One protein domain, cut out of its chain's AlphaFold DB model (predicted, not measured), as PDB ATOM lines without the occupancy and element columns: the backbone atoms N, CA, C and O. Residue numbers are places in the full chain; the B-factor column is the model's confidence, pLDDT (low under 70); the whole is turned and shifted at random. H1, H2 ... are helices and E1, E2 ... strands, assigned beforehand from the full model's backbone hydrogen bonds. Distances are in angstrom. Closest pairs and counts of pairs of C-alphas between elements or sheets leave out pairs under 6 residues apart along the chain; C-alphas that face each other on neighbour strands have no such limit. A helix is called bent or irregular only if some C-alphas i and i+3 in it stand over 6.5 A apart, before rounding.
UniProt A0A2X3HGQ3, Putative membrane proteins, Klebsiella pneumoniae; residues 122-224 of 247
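This is residues 122 to 224 of the 247 residues of the protein "Putative membrane proteins" of Klebsiella pneumoniae (UniProt A0A2X3HGQ3). The model falls into two loosely joined lobes: a small three-stranded sheet, E1 E2 E3, with three short helices, H1, H2 and H5, gathered near the end of the sheet away from the other lobe, and a helical hairpin of H3 and H4. The unnamed stretch of residues 125 to 136 runs out from E1 toward the hairpin and folds back to H1. The printed part has 103 residues with five named helices and three named strands, in the order E1 H1 H2 E2 H3 H4 E3 H5; the sheet is mixed, with E1 and E2 parallel and E2 and E3 antiparallel, and the class is mixed, helices and strands. The whole is only just loose, close to compact, with a radius of gyration of the C-alphas of 15.6 A, and the C-alphas span 42 by 38 by 22 A.

E1 is residues 122 to 124, 6.4 A long, and begins at C-alpha 122 at (21.386, -1.795, -27.134). H1 is residues 137 to 144, 10.3 A, and H2 is residues 148 to 154, 10.1 A. E2, the longest strand, is residues 155 to 160, 15.5 A. H3 is residues 165 to 176, 18.4 A. H4, the longest helix, is residues 187 to 200, 20.1 A, from C-alpha 187 at (15.406, 18.141, 5.410). E3 is residues 211 to 215, 13.0 A, and H5 is residues 217 to 224, 10.7 A, ending at C-alpha 224 at (15.599, 9.074, -37.959). H2 and H3 are irregular: C-alphas 150 and 153 are 7.2 A apart, and C-alphas 171 and 174 are 7.7 A apart.

In the sheet E1 and E3 are edge strands and E2 is the inner strand. E1 and E2 are parallel at 17 degrees, with N 124 and O 156 at 2.9 A and N 158 and O 124 at 2.8 A, within hydrogen-bond range. E2 and E3 are antiparallel at 152 degrees, with N 214 and O 157 at 2.7 A and N 157 and O 214 at 2.9 A. E1, H1, H2 and E2 form a strand-helix-strand unit, two parallel neighbour strands with helices between them along the chain, and its crossover is right-handed. H1 is on the sheet but only grazes it with residues 137 to 139; H2 likewise only grazes it with residues 148 to 154. H1 and H2 touch only at the corner, and only just, with 3 pairs of C-alphas within 8 A, the closest being Leu 142 and Phe 148 at 4.7 A. H2 and H5 touch, closest at the C-alphas of Gly 153 and Ser 219, 5.2 A apart, at a steep tilt of 49 degrees, the same way. H5 is only just on the sheet, with 5 pairs of C-alphas within 10 A, and only grazes it with residues 219 to 221. H3 and H4 touch as a helical hairpin, closest at the C-alphas of Lys 165 and Glu 198, 5.7 A apart; they run opposite ways at a shallow tilt of 32 degrees, only just short of steep. H3 is only just not on the sheet, with 4 pairs of C-alphas within 10 A, and H4 is not on it. H1 and H3 are apart, as are H4 and H5. Each O i to N i+4 pair is within hydrogen-bond range in H1, H4 and H5; H2 has 1 of 3 and H3 has 3 of 8, beside 2 of 4 and 6 of 9 O i to N i+3 pairs.

The C-alphas farthest apart, those of Ala 188 and Phe 224, are 44.6 A from each other. The printed part has no cut. The link from E1 to H1, 12 residues, is long, while those from H3 to H4 and from H4 to E3, 10 residues each, are short but not tight. The mean pLDDT of the printed part is 91.8, and residues 207 to 209 are under 70.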
ATOM      1  N   GLN A 122      21.437  -0.995 -28.349       94.56
ATOM      2  CA  GLN A 122      21.386  -1.795 -27.134       94.56
ATOM      3  C   GLN A 122      20.302  -1.277 -26.198       94.56
ATOM      4  O   GLN A 122      20.270  -0.097 -25.857       94.56
ATOM      5  N   MET A 123      19.428  -2.183 -25.767       94.88
ATOM      6  CA  MET A 123      18.437  -1.900 -24.736       94.88
ATOM      7  C   MET A 123      19.084  -2.027 -23.356       94.88
ATOM      8  O   MET A 123      19.821  -2.983 -23.102       94.88
ATOM      9  N   VAL A 124      18.800  -1.065 -22.485       95.25
ATOM     10  CA  VAL A 124      19.273  -1.013 -21.101       95.25
ATOM     11  C   VAL A 124      18.048  -0.969 -20.196       95.25
ATOM     12  O   VAL A 124      17.355   0.040 -20.144       95.25
ATOM     13  N   ASP A 125      17.766  -2.087 -19.535       94.81
ATOM     14  CA  ASP A 125      16.613  -2.279 -18.638       94.81
ATOM     15  C   ASP A 125      17.015  -3.140 -17.425       94.81
ATOM     16  O   ASP A 125      16.242  -3.925 -16.888       94.81
ATOM     17  N   ASP A 126      18.293  -3.067 -17.044       94.56
ATOM     18  CA  ASP A 126      18.873  -3.819 -15.928       94.56
ATOM     19  C   ASP A 126      18.804  -3.061 -14.592       94.56
ATOM     20  O   ASP A 126      19.042  -3.649 -13.539       94.56
ATOM     21  N   ASP A 127      18.441  -1.778 -14.622       91.75
ATOM     22  CA  ASP A 127      18.200  -0.960 -13.435       91.75
ATOM     23  C   ASP A 127      16.703  -0.888 -13.116       91.75
ATOM     24  O   ASP A 127      15.985   0.009 -13.556       91.75
ATOM     25  N   SER A 128      16.215  -1.878 -12.371       87.50
ATOM     26  CA  SER A 128      14.786  -2.007 -12.048       87.50
ATOM     27  C   SER A 128      14.298  -1.097 -10.917       87.50
ATOM     28  O   SER A 128      13.095  -1.048 -10.655       87.50
ATOM     29  N   ASP A 129      15.199  -0.396 -10.222       90.81
ATOM     30  CA  ASP A 129      14.788   0.488  -9.138       90.81
ATOM     31  C   ASP A 129      14.196   1.804  -9.679       90.81
ATOM     32  O   ASP A 129      14.201   2.086 -10.880       90.81
ATOM     33  N   SER A 130      13.596   2.592  -8.789       90.62
ATOM     34  CA  SER A 130      12.979   3.878  -9.139       90.62
ATOM     35  C   SER A 130      13.665   5.063  -8.467       90.62
ATOM     36  O   SER A 130      13.029   6.093  -8.291       90.62
ATOM     37  N   ASN A 131      14.937   4.932  -8.079       91.75
ATOM     38  CA  ASN A 131      15.680   5.960  -7.340       91.75
ATOM     39  C   ASN A 131      16.505   6.899  -8.246       91.75
ATOM     40  O   ASN A 131      17.302   7.692  -7.752       91.75
ATOM     41  N   SER A 132      16.366   6.791  -9.570       90.56
ATOM     42  CA  SER A 132      17.032   7.665 -10.547       90.56
ATOM     43  C   SER A 132      18.561   7.800 -10.392       90.56
ATOM     44  O   SER A 132      19.128   8.774 -10.878       90.56
ATOM     45  N   GLN A 133      19.249   6.834  -9.771       89.81
ATOM     46  CA  GLN A 133      20.713   6.852  -9.633       89.81
ATOM     47  C   GLN A 133      21.453   6.305 -10.860       89.81
ATOM     48  O   GLN A 133      22.673   6.426 -10.928       89.81
ATOM     49  N   CYS A 134      20.747   5.726 -11.839       87.69
ATOM     50  CA  CYS A 134      21.350   5.111 -13.026       87.69
ATOM     51  C   CYS A 134      22.385   4.035 -12.641       87.69
ATOM     52  O   CYS A 134      23.567   4.086 -12.980       87.69
ATOM     53  N   ASN A 135      21.930   3.021 -11.909       91.00
ATOM     54  CA  ASN A 135      22.771   1.956 -11.377       91.00
ATOM     55  C   ASN A 135      23.025   0.794 -12.349       91.00
ATOM     56  O   ASN A 135      23.617  -0.207 -11.935       91.00
ATOM     57  N   SER A 136      22.650   0.951 -13.621       94.94
ATOM     58  CA  SER A 136      22.829  -0.032 -14.695       94.94
ATOM     59  C   SER A 136      24.249  -0.614 -14.731       94.94
ATOM     60  O   SER A 136      25.240   0.097 -14.932       94.94
ATOM     61  N   ALA A 137      24.347  -1.935 -14.588       95.25
ATOM     62  CA  ALA A 137      25.591  -2.680 -14.729       95.25
ATOM     63  C   ALA A 137      26.105  -2.632 -16.174       95.25
ATOM     64  O   ALA A 137      27.316  -2.617 -16.404       95.25
ATOM     65  N   ILE A 138      25.196  -2.563 -17.152       94.25
ATOM     66  CA  ILE A 138      25.541  -2.374 -18.564       94.25
ATOM     67  C   ILE A 138      26.295  -1.053 -18.764       94.25
ATOM     68  O   ILE A 138      27.376  -1.054 -19.356       94.25
ATOM     69  N   ILE A 139      25.752   0.060 -18.264       95.06
ATOM     70  CA  ILE A 139      26.369   1.387 -18.425       95.06
ATOM     71  C   ILE A 139      27.686   1.469 -17.645       95.06
ATOM     72  O   ILE A 139      28.690   1.921 -18.197       95.06
ATOM     73  N   LYS A 140      27.724   0.961 -16.406       95.19
ATOM     74  CA  LYS A 140      28.957   0.891 -15.600       95.19
ATOM     75  C   LYS A 140      30.075   0.154 -16.338       95.19
ATOM     76  O   LYS A 140      31.173   0.688 -16.477       95.19
ATOM     77  N   LYS A 141      29.770  -1.007 -16.923       94.44
ATOM     78  CA  LYS A 141      30.735  -1.777 -17.716       94.44
ATOM     79  C   LYS A 141      31.268  -0.993 -18.918       94.44
ATOM     80  O   LYS A 141      32.452  -1.101 -19.224       94.44
ATOM     81  N   LEU A 142      30.430  -0.207 -19.602       94.38
ATOM     82  CA  LEU A 142      30.874   0.636 -20.721       94.38
ATOM     83  C   LEU A 142      31.886   1.701 -20.277       94.38
ATOM     84  O   LEU A 142      32.840   1.967 -21.009       94.38
ATOM     85  N   HIS A 143      31.713   2.278 -19.086       95.38
ATOM     86  CA  HIS A 143      32.695   3.196 -18.507       95.38
ATOM     87  C   HIS A 143      33.996   2.482 -18.120       95.38
ATOM     88  O   HIS A 143      35.070   2.972 -18.463       95.38
ATOM     89  N   GLU A 144      33.916   1.315 -17.475       95.38
ATOM     90  CA  GLU A 144      35.090   0.525 -17.061       95.38
ATOM     91  C   GLU A 144      35.999   0.151 -18.239       95.38
ATOM     92  O   GLU A 144      37.223   0.179 -18.118       95.38
ATOM     93  N   VAL A 145      35.407  -0.185 -19.391       93.75
ATOM     94  CA  VAL A 145      36.157  -0.533 -20.609       93.75
ATOM     95  C   VAL A 145      36.457   0.671 -21.510       93.75
ATOM     96  O   VAL A 145      37.070   0.497 -22.562       93.75
ATOM     97  N   GLY A 146      36.042   1.882 -21.120       94.94
ATOM     98  CA  GLY A 146      36.293   3.121 -21.862       94.94
ATOM     99  C   GLY A 146      35.545   3.246 -23.195       94.94
ATOM    100  O   GLY A 146      36.004   3.968 -24.076       94.94
ATOM    101  N   ASP A 147      34.418   2.549 -23.367       93.19
ATOM    102  CA  ASP A 147      33.654   2.507 -24.628       93.19
ATOM    103  C   ASP A 147      32.315   3.265 -24.562       93.19
ATOM    104  O   ASP A 147      31.561   3.312 -25.535       93.19
ATOM    105  N   PHE A 148      32.010   3.897 -23.421       94.56
ATOM    106  CA  PHE A 148      30.767   4.649 -23.237       94.56
ATOM    107  C   PHE A 148      30.561   5.723 -24.314       94.56
ATOM    108  O   PHE A 148      29.501   5.750 -24.932       94.56
ATOM    109  N   ASP A 149      31.566   6.551 -24.608       94.06
ATOM    110  CA  ASP A 149      31.434   7.649 -25.579       94.06
ATOM    111  C   ASP A 149      31.147   7.166 -27.011       94.06
ATOM    112  O   ASP A 149      30.504   7.866 -27.795       94.06
ATOM    113  N   ASN A 150      31.582   5.950 -27.360       91.88
ATOM    114  CA  ASN A 150      31.302   5.354 -28.666       91.88
ATOM    115  C   ASN A 150      29.899   4.735 -28.730       91.88
ATOM    116  O   ASN A 150      29.284   4.701 -29.801       91.88
ATOM    117  N   GLN A 151      29.400   4.233 -27.597       92.88
ATOM    118  CA  GLN A 151      28.180   3.435 -27.515       92.88
ATOM    119  C   GLN A 151      26.948   4.241 -27.065       92.88
ATOM    120  O   GLN A 151      25.827   3.893 -27.441       92.88
ATOM    121  N   CYS A 152      27.124   5.335 -26.316       94.19
ATOM    122  CA  CYS A 152      26.048   6.091 -25.661       94.19
ATOM    123  C   CYS A 152      24.965   6.586 -26.633       94.19
ATOM    124  O   CYS A 152      23.781   6.564 -26.308       94.19
ATOM    125  N   GLY A 153      25.341   6.927 -27.871       95.44
ATOM    126  CA  GLY A 153      24.407   7.339 -28.924       95.44
ATOM    127  C   GLY A 153      23.459   6.238 -29.421       95.44
ATOM    128  O   GLY A 153      22.549   6.516 -30.201       95.44
ATOM    129  N   LYS A 154      23.667   4.983 -29.014       95.06
ATOM    130  CA  LYS A 154      22.861   3.822 -29.417       95.06
ATOM    131  C   LYS A 154      22.269   3.052 -28.237       95.06
ATOM    132  O   LYS A 154      21.771   1.938 -28.417       95.06
ATOM    133  N   LEU A 155      22.318   3.631 -27.041       96.44
ATOM    134  CA  LEU A 155      21.619   3.091 -25.886       96.44
ATOM    135  C   LEU A 155      20.146   3.509 -25.926       96.44
ATOM    136  O   LEU A 155      19.814   4.643 -26.275       96.44
ATOM    137  N   ILE A 156      19.275   2.567 -25.578       95.88
ATOM    138  CA  ILE A 156      17.841   2.776 -25.389       95.88
ATOM    139  C   ILE A 156      17.559   2.393 -23.945       95.88
ATOM    140  O   ILE A 156      17.503   1.208 -23.615       95.88
ATOM    141  N   CYS A 157      17.467   3.391 -23.074       95.00
ATOM    142  CA  CYS A 157      17.486   3.171 -21.636       95.00
ATOM    143  C   CYS A 157      16.094   3.285 -21.036       95.00
ATOM    144  O   CYS A 157      15.428   4.299 -21.217       95.00
ATOM    145  N   HIS A 158      15.664   2.280 -20.292       93.94
ATOM    146  CA  HIS A 158      14.402   2.306 -19.579       93.94
ATOM    147  C   HIS A 158      14.634   2.841 -18.170       93.94
ATOM    148  O   HIS A 158      15.161   2.126 -17.324       93.94
ATOM    149  N   PHE A 159      14.250   4.090 -17.913       93.00
ATOM    150  CA  PHE A 159      14.460   4.758 -16.623       93.00
ATOM    151  C   PHE A 159      13.191   5.468 -16.141       93.00
ATOM    152  O   PHE A 159      12.319   5.777 -16.965       93.00
ATOM    153  N   PRO A 160      13.079   5.749 -14.825       92.50
ATOM    154  CA  PRO A 160      11.962   6.502 -14.265       92.50
ATOM    155  C   PRO A 160      11.716   7.819 -15.001       92.50
ATOM    156  O   PRO A 160      12.654   8.500 -15.420       92.50
ATOM    157  N   PHE A 161      10.448   8.186 -15.159       90.38
ATOM    158  CA  PHE A 161      10.078   9.419 -15.832       90.38
ATOM    159  C   PHE A 161      10.394  10.644 -14.965       90.38
ATOM    160  O   PHE A 161       9.877  10.806 -13.859       90.38
ATOM    161  N   GLU A 162      11.248  11.529 -15.482       89.19
ATOM    162  CA  GLU A 162      11.824  12.614 -14.684       89.19
ATOM    163  C   GLU A 162      10.838  13.721 -14.304       89.19
ATOM    164  O   GLU A 162      11.045  14.419 -13.306       89.19
ATOM    165  N   TRP A 163       9.763  13.862 -15.076       90.56
ATOM    166  CA  TRP A 163       8.824  14.977 -14.971       90.56
ATOM    167  C   TRP A 163       7.519  14.599 -14.260       90.56
ATOM    168  O   TRP A 163       6.609  15.422 -14.189       90.56
ATOM    169  N   GLU A 164       7.431  13.382 -13.704       90.62
ATOM    170  CA  GLU A 164       6.313  12.968 -12.856       90.62
ATOM    171  C   GLU A 164       6.492  13.512 -11.435       90.62
ATOM    172  O   GLU A 164       7.439  13.167 -10.714       90.62
ATOM    173  N   LYS A 165       5.538  14.352 -11.024       91.38
ATOM    174  CA  LYS A 165       5.554  15.025  -9.725       91.38
ATOM    175  C   LYS A 165       5.377  14.044  -8.566       91.38
ATOM    176  O   LYS A 165       6.030  14.188  -7.532       91.38
ATOM    177  N   SER A 166       4.506  13.048  -8.718       90.75
ATOM    178  CA  SER A 166       4.174  12.096  -7.649       90.75
ATOM    179  C   SER A 166       5.319  11.138  -7.295       90.75
ATOM    180  O   SER A 166       5.320  10.577  -6.201       90.75
ATOM    181  N   THR A 167       6.327  10.993  -8.163       92.50
ATOM    182  CA  THR A 167       7.451  10.063  -7.969       92.50
ATOM    183  C   THR A 167       8.718  10.723  -7.429       92.50
ATOM    184  O   THR A 167       9.700  10.024  -7.200       92.50
ATOM    185  N   ILE A 168       8.735  12.041  -7.189       94.00
ATOM    186  CA  ILE A 168       9.952  12.767  -6.769       94.00
ATOM    187  C   ILE A 168      10.575  12.164  -5.507       94.00
ATOM    188  O   ILE A 168      11.782  11.940  -5.474       94.00
ATOM    189  N   ASP A 169       9.775  11.855  -4.483       95.44
ATOM    190  CA  ASP A 169      10.326  11.273  -3.255       95.44
ATOM    191  C   ASP A 169      10.843   9.849  -3.465       95.44
ATOM    192  O   ASP A 169      11.879   9.502  -2.911       95.44
ATOM    193  N   ILE A 170      10.185   9.053  -4.314       94.00
ATOM    194  CA  ILE A 170      10.658   7.710  -4.687       94.00
ATOM    195  C   ILE A 170      12.024   7.815  -5.380       94.00
ATOM    196  O   ILE A 170      12.935   7.041  -5.084       94.00
ATOM    197  N   ARG A 171      12.171   8.814  -6.258       93.81
ATOM    198  CA  ARG A 171      13.383   9.059  -7.039       93.81
ATOM    199  C   ARG A 171      14.517   9.661  -6.229       93.81
ATOM    200  O   ARG A 171      15.659   9.357  -6.517       93.81
ATOM    201  N   PHE A 172      14.259  10.492  -5.225       94.75
ATOM    202  CA  PHE A 172      15.325  11.323  -4.655       94.75
ATOM    203  C   PHE A 172      15.451  11.285  -3.133       94.75
ATOM    204  O   PHE A 172      16.374  11.900  -2.601       94.75
ATOM    205  N   SER A 173      14.614  10.540  -2.398       94.69
ATOM    206  CA  SER A 173      14.719  10.502  -0.928       94.69
ATOM    207  C   SER A 173      16.058   9.963  -0.418       94.69
ATOM    208  O   SER A 173      16.438  10.258   0.715       94.69
ATOM    209  N   TRP A 174      16.779   9.190  -1.239       93.50
ATOM    210  CA  TRP A 174      18.113   8.669  -0.928       93.50
ATOM    211  C   TRP A 174      19.156   9.777  -0.711       93.50
ATOM    212  O   TRP A 174      20.099   9.577   0.052       93.50
ATOM    213  N   LEU A 175      18.945  10.981  -1.263       94.62
ATOM    214  CA  LEU A 175      19.811  12.144  -1.028       94.62
ATOM    215  C   LEU A 175      19.923  12.505   0.461       94.62
ATOM    216  O   LEU A 175      20.918  13.085   0.888       94.62
ATOM    217  N   LYS A 176      18.924  12.137   1.271       95.56
ATOM    218  CA  LYS A 176      18.897  12.381   2.720       95.56
ATOM    219  C   LYS A 176      19.740  11.396   3.528       95.56
ATOM    220  O   LYS A 176      19.915  11.601   4.724       95.56
ATOM    221  N   THR A 177      20.217  10.313   2.914       93.25
ATOM    222  CA  THR A 177      20.995   9.265   3.591       93.25
ATOM    223  C   THR A 177      22.502   9.470   3.439       93.25
ATOM    224  O   THR A 177      23.242   9.043   4.320       93.25
ATOM    225  N   GLY A 178      22.952  10.176   2.394       86.69
ATOM    226  CA  GLY A 178      24.380  10.305   2.081       86.69
ATOM    227  C   GLY A 178      24.966   9.024   1.482       86.69
ATOM    228  O   GLY A 178      24.360   7.953   1.566       86.69
ATOM    229  N   ASN A 179      26.148   9.126   0.883       87.19
ATOM    230  CA  ASN A 179      26.966   7.989   0.460       87.19
ATOM    231  C   ASN A 179      28.460   8.386   0.426       87.19
ATOM    232  O   ASN A 179      28.839   9.436   0.937       87.19
ATOM    233  N   GLU A 180      29.325   7.544  -0.149       87.38
ATOM    234  CA  GLU A 180      30.769   7.831  -0.255       87.38
ATOM    235  C   GLU A 180      31.093   9.056  -1.133       87.38
ATOM    236  O   GLU A 180      32.168   9.638  -1.007       87.38
ATOM    237  N   GLU A 181      30.170   9.462  -2.008       85.50
ATOM    238  CA  GLU A 181      30.331  10.570  -2.951       85.50
ATOM    239  C   GLU A 181      29.706  11.880  -2.447       85.50
ATOM    240  O   GLU A 181      30.095  12.959  -2.904       85.50
ATOM    241  N   HIS A 182      28.746  11.823  -1.515       86.06
ATOM    242  CA  HIS A 182      28.082  13.011  -0.985       86.06
ATOM    243  C   HIS A 182      27.611  12.869   0.469       86.06
ATOM    244  O   HIS A 182      27.096  11.838   0.903       86.06
ATOM    245  N   GLU A 183      27.677  13.976   1.208       93.38
ATOM    246  CA  GLU A 183      27.086  14.070   2.544       93.38
ATOM    247  C   GLU A 183      25.544  14.028   2.489       93.38
ATOM    248  O   GLU A 183      24.943  14.452   1.490       93.38
ATOM    249  N   PRO A 184      24.870  13.552   3.552       95.81
ATOM    250  CA  PRO A 184      23.413  13.545   3.628       95.81
ATOM    251  C   PRO A 184      22.817  14.957   3.531       95.81
ATOM    252  O   PRO A 184      23.238  15.885   4.224       95.81
ATOM    253  N   MET A 185      21.781  15.117   2.708       96.56
ATOM    254  CA  MET A 185      21.053  16.377   2.582       96.56
ATOM    255  C   MET A 185      20.169  16.629   3.810       96.56
ATOM    256  O   MET A 185      19.442  15.742   4.260       96.56
ATOM    257  N   THR A 186      20.182  17.859   4.332       97.00
ATOM    258  CA  THR A 186      19.260  18.248   5.411       97.00
ATOM    259  C   THR A 186      17.814  18.259   4.906       97.00
ATOM    260  O   THR A 186      17.563  18.521   3.730       97.00
ATOM    261  N   GLU A 187      16.831  18.053   5.789       96.38
ATOM    262  CA  GLU A 187      15.406  18.141   5.410       96.38
ATOM    263  C   GLU A 187      15.047  19.517   4.813       96.38
ATOM    264  O   GLU A 187      14.237  19.610   3.892       96.38
ATOM    265  N   ALA A 188      15.685  20.596   5.290       97.25
ATOM    266  CA  ALA A 188      15.464  21.942   4.768       97.25
ATOM    267  C   ALA A 188      15.996  22.113   3.336       97.25
ATOM    268  O   ALA A 188      15.360  22.782   2.520       97.25
ATOM    269  N   ASP A 189      17.143  21.515   3.016       97.25
ATOM    270  CA  ASP A 189      17.706  21.574   1.667       97.25
ATOM    271  C   ASP A 189      16.978  20.629   0.712       97.25
ATOM    272  O   ASP A 189      16.686  21.018  -0.420       97.25
ATOM    273  N   TYR A 190      16.560  19.455   1.194       97.50
ATOM    274  CA  TYR A 190      15.724  18.542   0.422       97.50
ATOM    275  C   TYR A 190      14.375  19.174   0.071       97.50
ATOM    276  O   TYR A 190      13.925  19.069  -1.067       97.50
ATOM    277  N   ALA A 191      13.756  19.917   0.992       97.75
ATOM    278  CA  ALA A 191      12.530  20.657   0.704       97.75
ATOM    279  C   ALA A 191      12.718  21.708  -0.409       97.75
ATOM    280  O   ALA A 191      11.843  21.856  -1.264       97.75
ATOM    281  N   LYS A 192      13.865  22.407  -0.448       97.81
ATOM    282  CA  LYS A 192      14.195  23.343  -1.543       97.81
ATOM    283  C   LYS A 192      14.392  22.607  -2.867       97.81
ATOM    284  O   LYS A 192      13.830  23.031  -3.875       97.81
ATOM    285  N   PHE A 193      15.157  21.511  -2.862       96.56
ATOM    286  CA  PHE A 193      15.357  20.656  -4.035       96.56
ATOM    287  C   PHE A 193      14.017  20.160  -4.585       96.56
ATOM    288  O   PHE A 193      13.722  20.356  -5.762       96.56
ATOM    289  N   LYS A 194      13.172  19.600  -3.715       96.69
ATOM    290  CA  LYS A 194      11.849  19.095  -4.072       96.69
ATOM    291  C   LYS A 194      10.984  20.198  -4.671       96.69
ATOM    292  O   LYS A 194      10.430  20.005  -5.745       96.69
ATOM    293  N   SER A 195      10.929  21.376  -4.045       97.50
ATOM    294  CA  SER A 195      10.189  22.519  -4.593       97.50
ATOM    295  C   SER A 195      10.683  22.929  -5.983       97.50
ATOM    296  O   SER A 195       9.875  23.360  -6.804       97.50
ATOM    297  N   HIS A 196      11.986  22.821  -6.253       96.56
ATOM    298  CA  HIS A 196      12.549  23.113  -7.568       96.56
ATOM    299  C   HIS A 196      12.192  22.031  -8.596       96.56
ATOM    300  O   HIS A 196      11.696  22.361  -9.669       96.56
ATOM    301  N   ALA A 197      12.373  20.751  -8.257       95.25
ATOM    302  CA  ALA A 197      12.020  19.625  -9.121       95.25
ATOM    303  C   ALA A 197      10.521  19.622  -9.472       95.25
ATOM    304  O   ALA A 197      10.151  19.462 -10.634       95.25
ATOM    305  N   GLU A 198       9.655  19.889  -8.489       95.00
ATOM    306  CA  GLU A 198       8.209  20.013  -8.692       95.00
ATOM    307  C   GLU A 198       7.837  21.134  -9.668       95.00
ATOM    308  O   GLU A 198       6.855  20.993 -10.393       95.00
ATOM    309  N   ALA A 199       8.591  22.236  -9.688       95.94
ATOM    310  CA  ALA A 199       8.336  23.363 -10.583       95.94
ATOM    311  C   ALA A 199       8.710  23.072 -12.045       95.94
ATOM    312  O   ALA A 199       8.223  23.761 -12.939       95.94
ATOM    313  N   LEU A 200       9.567  22.075 -12.291       94.25
ATOM    314  CA  LEU A 200       9.944  21.642 -13.639       94.25
ATOM    315  C   LEU A 200       9.043  20.521 -14.186       94.25
ATOM    316  O   LEU A 200       9.042  20.267 -15.389       94.25
ATOM    317  N   CYS A 201       8.294  19.843 -13.315       92.50
ATOM    318  CA  CYS A 201       7.344  18.807 -13.709       92.50
ATOM    319  C   CYS A 201       6.186  19.397 -14.530       92.50
ATOM    320  O   CYS A 201       5.795  20.552 -14.349       92.50
ATOM    321  N   PHE A 202       5.595  18.584 -15.403       89.88
ATOM    322  CA  PHE A 202       4.452  18.970 -16.230       89.88
ATOM    323  C   PHE A 202       3.449  17.821 -16.341       89.88
ATOM    324  O   PHE A 202       3.801  16.663 -16.132       89.88
ATOM    325  N   ASP A 203       2.197  18.144 -16.671       84.25
ATOM    326  CA  ASP A 203       1.173  17.131 -16.936       84.25
ATOM    327  C   ASP A 203       1.518  16.382 -18.228       84.25
ATOM    328  O   ASP A 203       1.471  16.939 -19.330       84.25
ATOM    329  N   SER A 204       1.913  15.123 -18.077       78.81
ATOM    330  CA  SER A 204       2.319  14.256 -19.176       78.81
ATOM    331  C   SER A 204       1.121  13.615 -19.889       78.81
ATOM    332  O   SER A 204       1.290  12.983 -20.937       78.81
ATOM    333  N   GLY A 205      -0.100  13.806 -19.375       81.81
ATOM    334  CA  GLY A 205      -1.334  13.275 -19.940       81.81
ATOM    335  C   GLY A 205      -1.294  11.752 -20.067       81.81
ATOM    336  O   GLY A 205      -1.274  11.028 -19.079       81.81
ATOM    337  N   ALA A 206      -1.302  11.258 -21.308       75.38
ATOM    338  CA  ALA A 206      -1.247   9.824 -21.608       75.38
ATOM    339  C   ALA A 206       0.178   9.235 -21.620       75.38
ATOM    340  O   ALA A 206       0.328   8.024 -21.789       75.38
ATOM    341  N   LEU A 207       1.224  10.056 -21.487       69.69
ATOM    342  CA  LEU A 207       2.588   9.553 -21.311       69.69
ATOM    343  C   LEU A 207       2.683   8.923 -19.916       69.69
ATOM    344  O   LEU A 207       2.301   9.555 -18.931       69.69
ATOM    345  N   SER A 208       3.148   7.672 -19.849       65.44
ATOM    346  CA  SER A 208       3.164   6.865 -18.625       65.44
ATOM    347  C   SER A 208       3.833   7.587 -17.453       65.44
ATOM    348  O   SER A 208       4.898   8.179 -17.595       65.44
ATOM    349  N   SER A 209       3.228   7.465 -16.270       66.44
ATOM    350  CA  SER A 209       3.686   8.086 -15.020       66.44
ATOM    351  C   SER A 209       4.788   7.299 -14.294       66.44
ATOM    352  O   SER A 209       5.077   7.576 -13.135       66.44
ATOM    353  N   ASP A 210       5.355   6.268 -14.923       82.50
ATOM    354  CA  ASP A 210       6.283   5.338 -14.269       82.50
ATOM    355  C   ASP A 210       7.673   5.413 -14.907       82.50
ATOM    356  O   ASP A 210       8.537   6.175 -14.468       82.50
ATOM    357  N   ARG A 211       7.872   4.685 -16.006       89.19
ATOM    358  CA  ARG A 211       9.145   4.601 -16.723       89.19
ATOM    359  C   ARG A 211       8.957   4.892 -18.201       89.19
ATOM    360  O   ARG A 211       7.882   4.660 -18.757       89.19
ATOM    361  N   LEU A 212      10.016   5.395 -18.826       90.88
ATOM    362  CA  LEU A 212      10.075   5.667 -20.259       90.88
ATOM    363  C   LEU A 212      11.367   5.121 -20.860       90.88
ATOM    364  O   LEU A 212      12.376   4.962 -20.172       90.88
ATOM    365  N   TRP A 213      11.321   4.857 -22.166       92.44
ATOM    366  CA  TRP A 213      12.506   4.581 -22.971       92.44
ATOM    367  C   TRP A 213      13.136   5.897 -23.420       92.44
ATOM    368  O   TRP A 213      12.538   6.670 -24.170       92.44
ATOM    369  N   HIS A 214      14.354   6.130 -22.960       92.31
ATOM    370  CA  HIS A 214      15.158   7.307 -23.236       92.31
ATOM    371  C   HIS A 214      16.180   7.004 -24.325       92.31
ATOM    372  O   HIS A 214      16.777   5.927 -24.363       92.31
ATOM    373  N   PHE A 215      16.402   7.988 -25.187       94.62
ATOM    374  CA  PHE A 215      17.409   7.954 -26.242       94.62
ATOM    375  C   PHE A 215      18.351   9.139 -26.078       94.62
ATOM    376  O   PHE A 215      17.925  10.203 -25.626       94.62
ATOM    377  N   GLU A 216      19.593   9.011 -26.546       94.88
ATOM    378  CA  GLU A 216      20.432  10.193 -26.741       94.88
ATOM    379  C   GLU A 216      19.810  11.067 -27.852       94.88
ATOM    380  O   GLU A 216      19.704  10.613 -29.003       94.88
ATOM    381  N   PRO A 217      19.371  12.306 -27.551       93.12
ATOM    382  CA  PRO A 217      18.536  13.072 -28.472       93.12
ATOM    383  C   PRO A 217      19.195  13.337 -29.829       93.12
ATOM    384  O   PRO A 217      18.535  13.248 -30.868       93.12
ATOM    385  N   LYS A 218      20.501  13.644 -29.862       93.31
ATOM    386  CA  LYS A 218      21.194  13.980 -31.117       93.31
ATOM    387  C   LYS A 218      21.308  12.761 -32.026       93.31
ATOM    388  O   LYS A 218      21.143  12.888 -33.241       93.31
ATOM    389  N   SER A 219      21.571  11.593 -31.456       92.38
ATOM    390  CA  SER A 219      21.731  10.325 -32.157       92.38
ATOM    391  C   SER A 219      20.397   9.796 -32.646       92.38
ATOM    392  O   SER A 219      20.316   9.387 -33.805       92.38
ATOM    393  N   PHE A 220      19.338   9.909 -31.836       90.75
ATOM    394  CA  PHE A 220      17.971   9.626 -32.265       90.75
ATOM    395  C   PHE A 220      17.588  10.480 -33.480       90.75
ATOM    396  O   PHE A 220      17.237   9.943 -34.532       90.75
ATOM    397  N   ILE A 221      17.753  11.806 -33.389       89.69
ATOM    398  CA  ILE A 221      17.459  12.722 -34.500       89.69
ATOM    399  C   ILE A 221      18.316  12.380 -35.726       89.69
ATOM    400  O   ILE A 221      17.796  12.300 -36.838       89.69
ATOM    401  N   ARG A 222      19.624  12.140 -35.567       88.94
ATOM    402  CA  ARG A 222      20.503  11.737 -36.683       88.94
ATOM    403  C   ARG A 222      20.053  10.439 -37.343       88.94
ATOM    404  O   ARG A 222      20.150  10.329 -38.564       88.94
ATOM    405  N   HIS A 223      19.629   9.457 -36.552       89.06
ATOM    406  CA  HIS A 223      19.184   8.161 -37.045       89.06
ATOM    407  C   HIS A 223      17.907   8.306 -37.863       89.06
ATOM    408  O   HIS A 223      17.885   7.941 -39.034       89.06
ATOM    409  N   PHE A 224      16.889   8.945 -37.298       85.25
ATOM    410  CA  PHE A 224      15.599   9.074 -37.959       85.25
ATOM    411  C   PHE A 224      15.560  10.118 -39.079       85.25
ATOM    412  O   PHE A 224      14.752   9.992 -39.996       85.25
TER     413      PHE A 224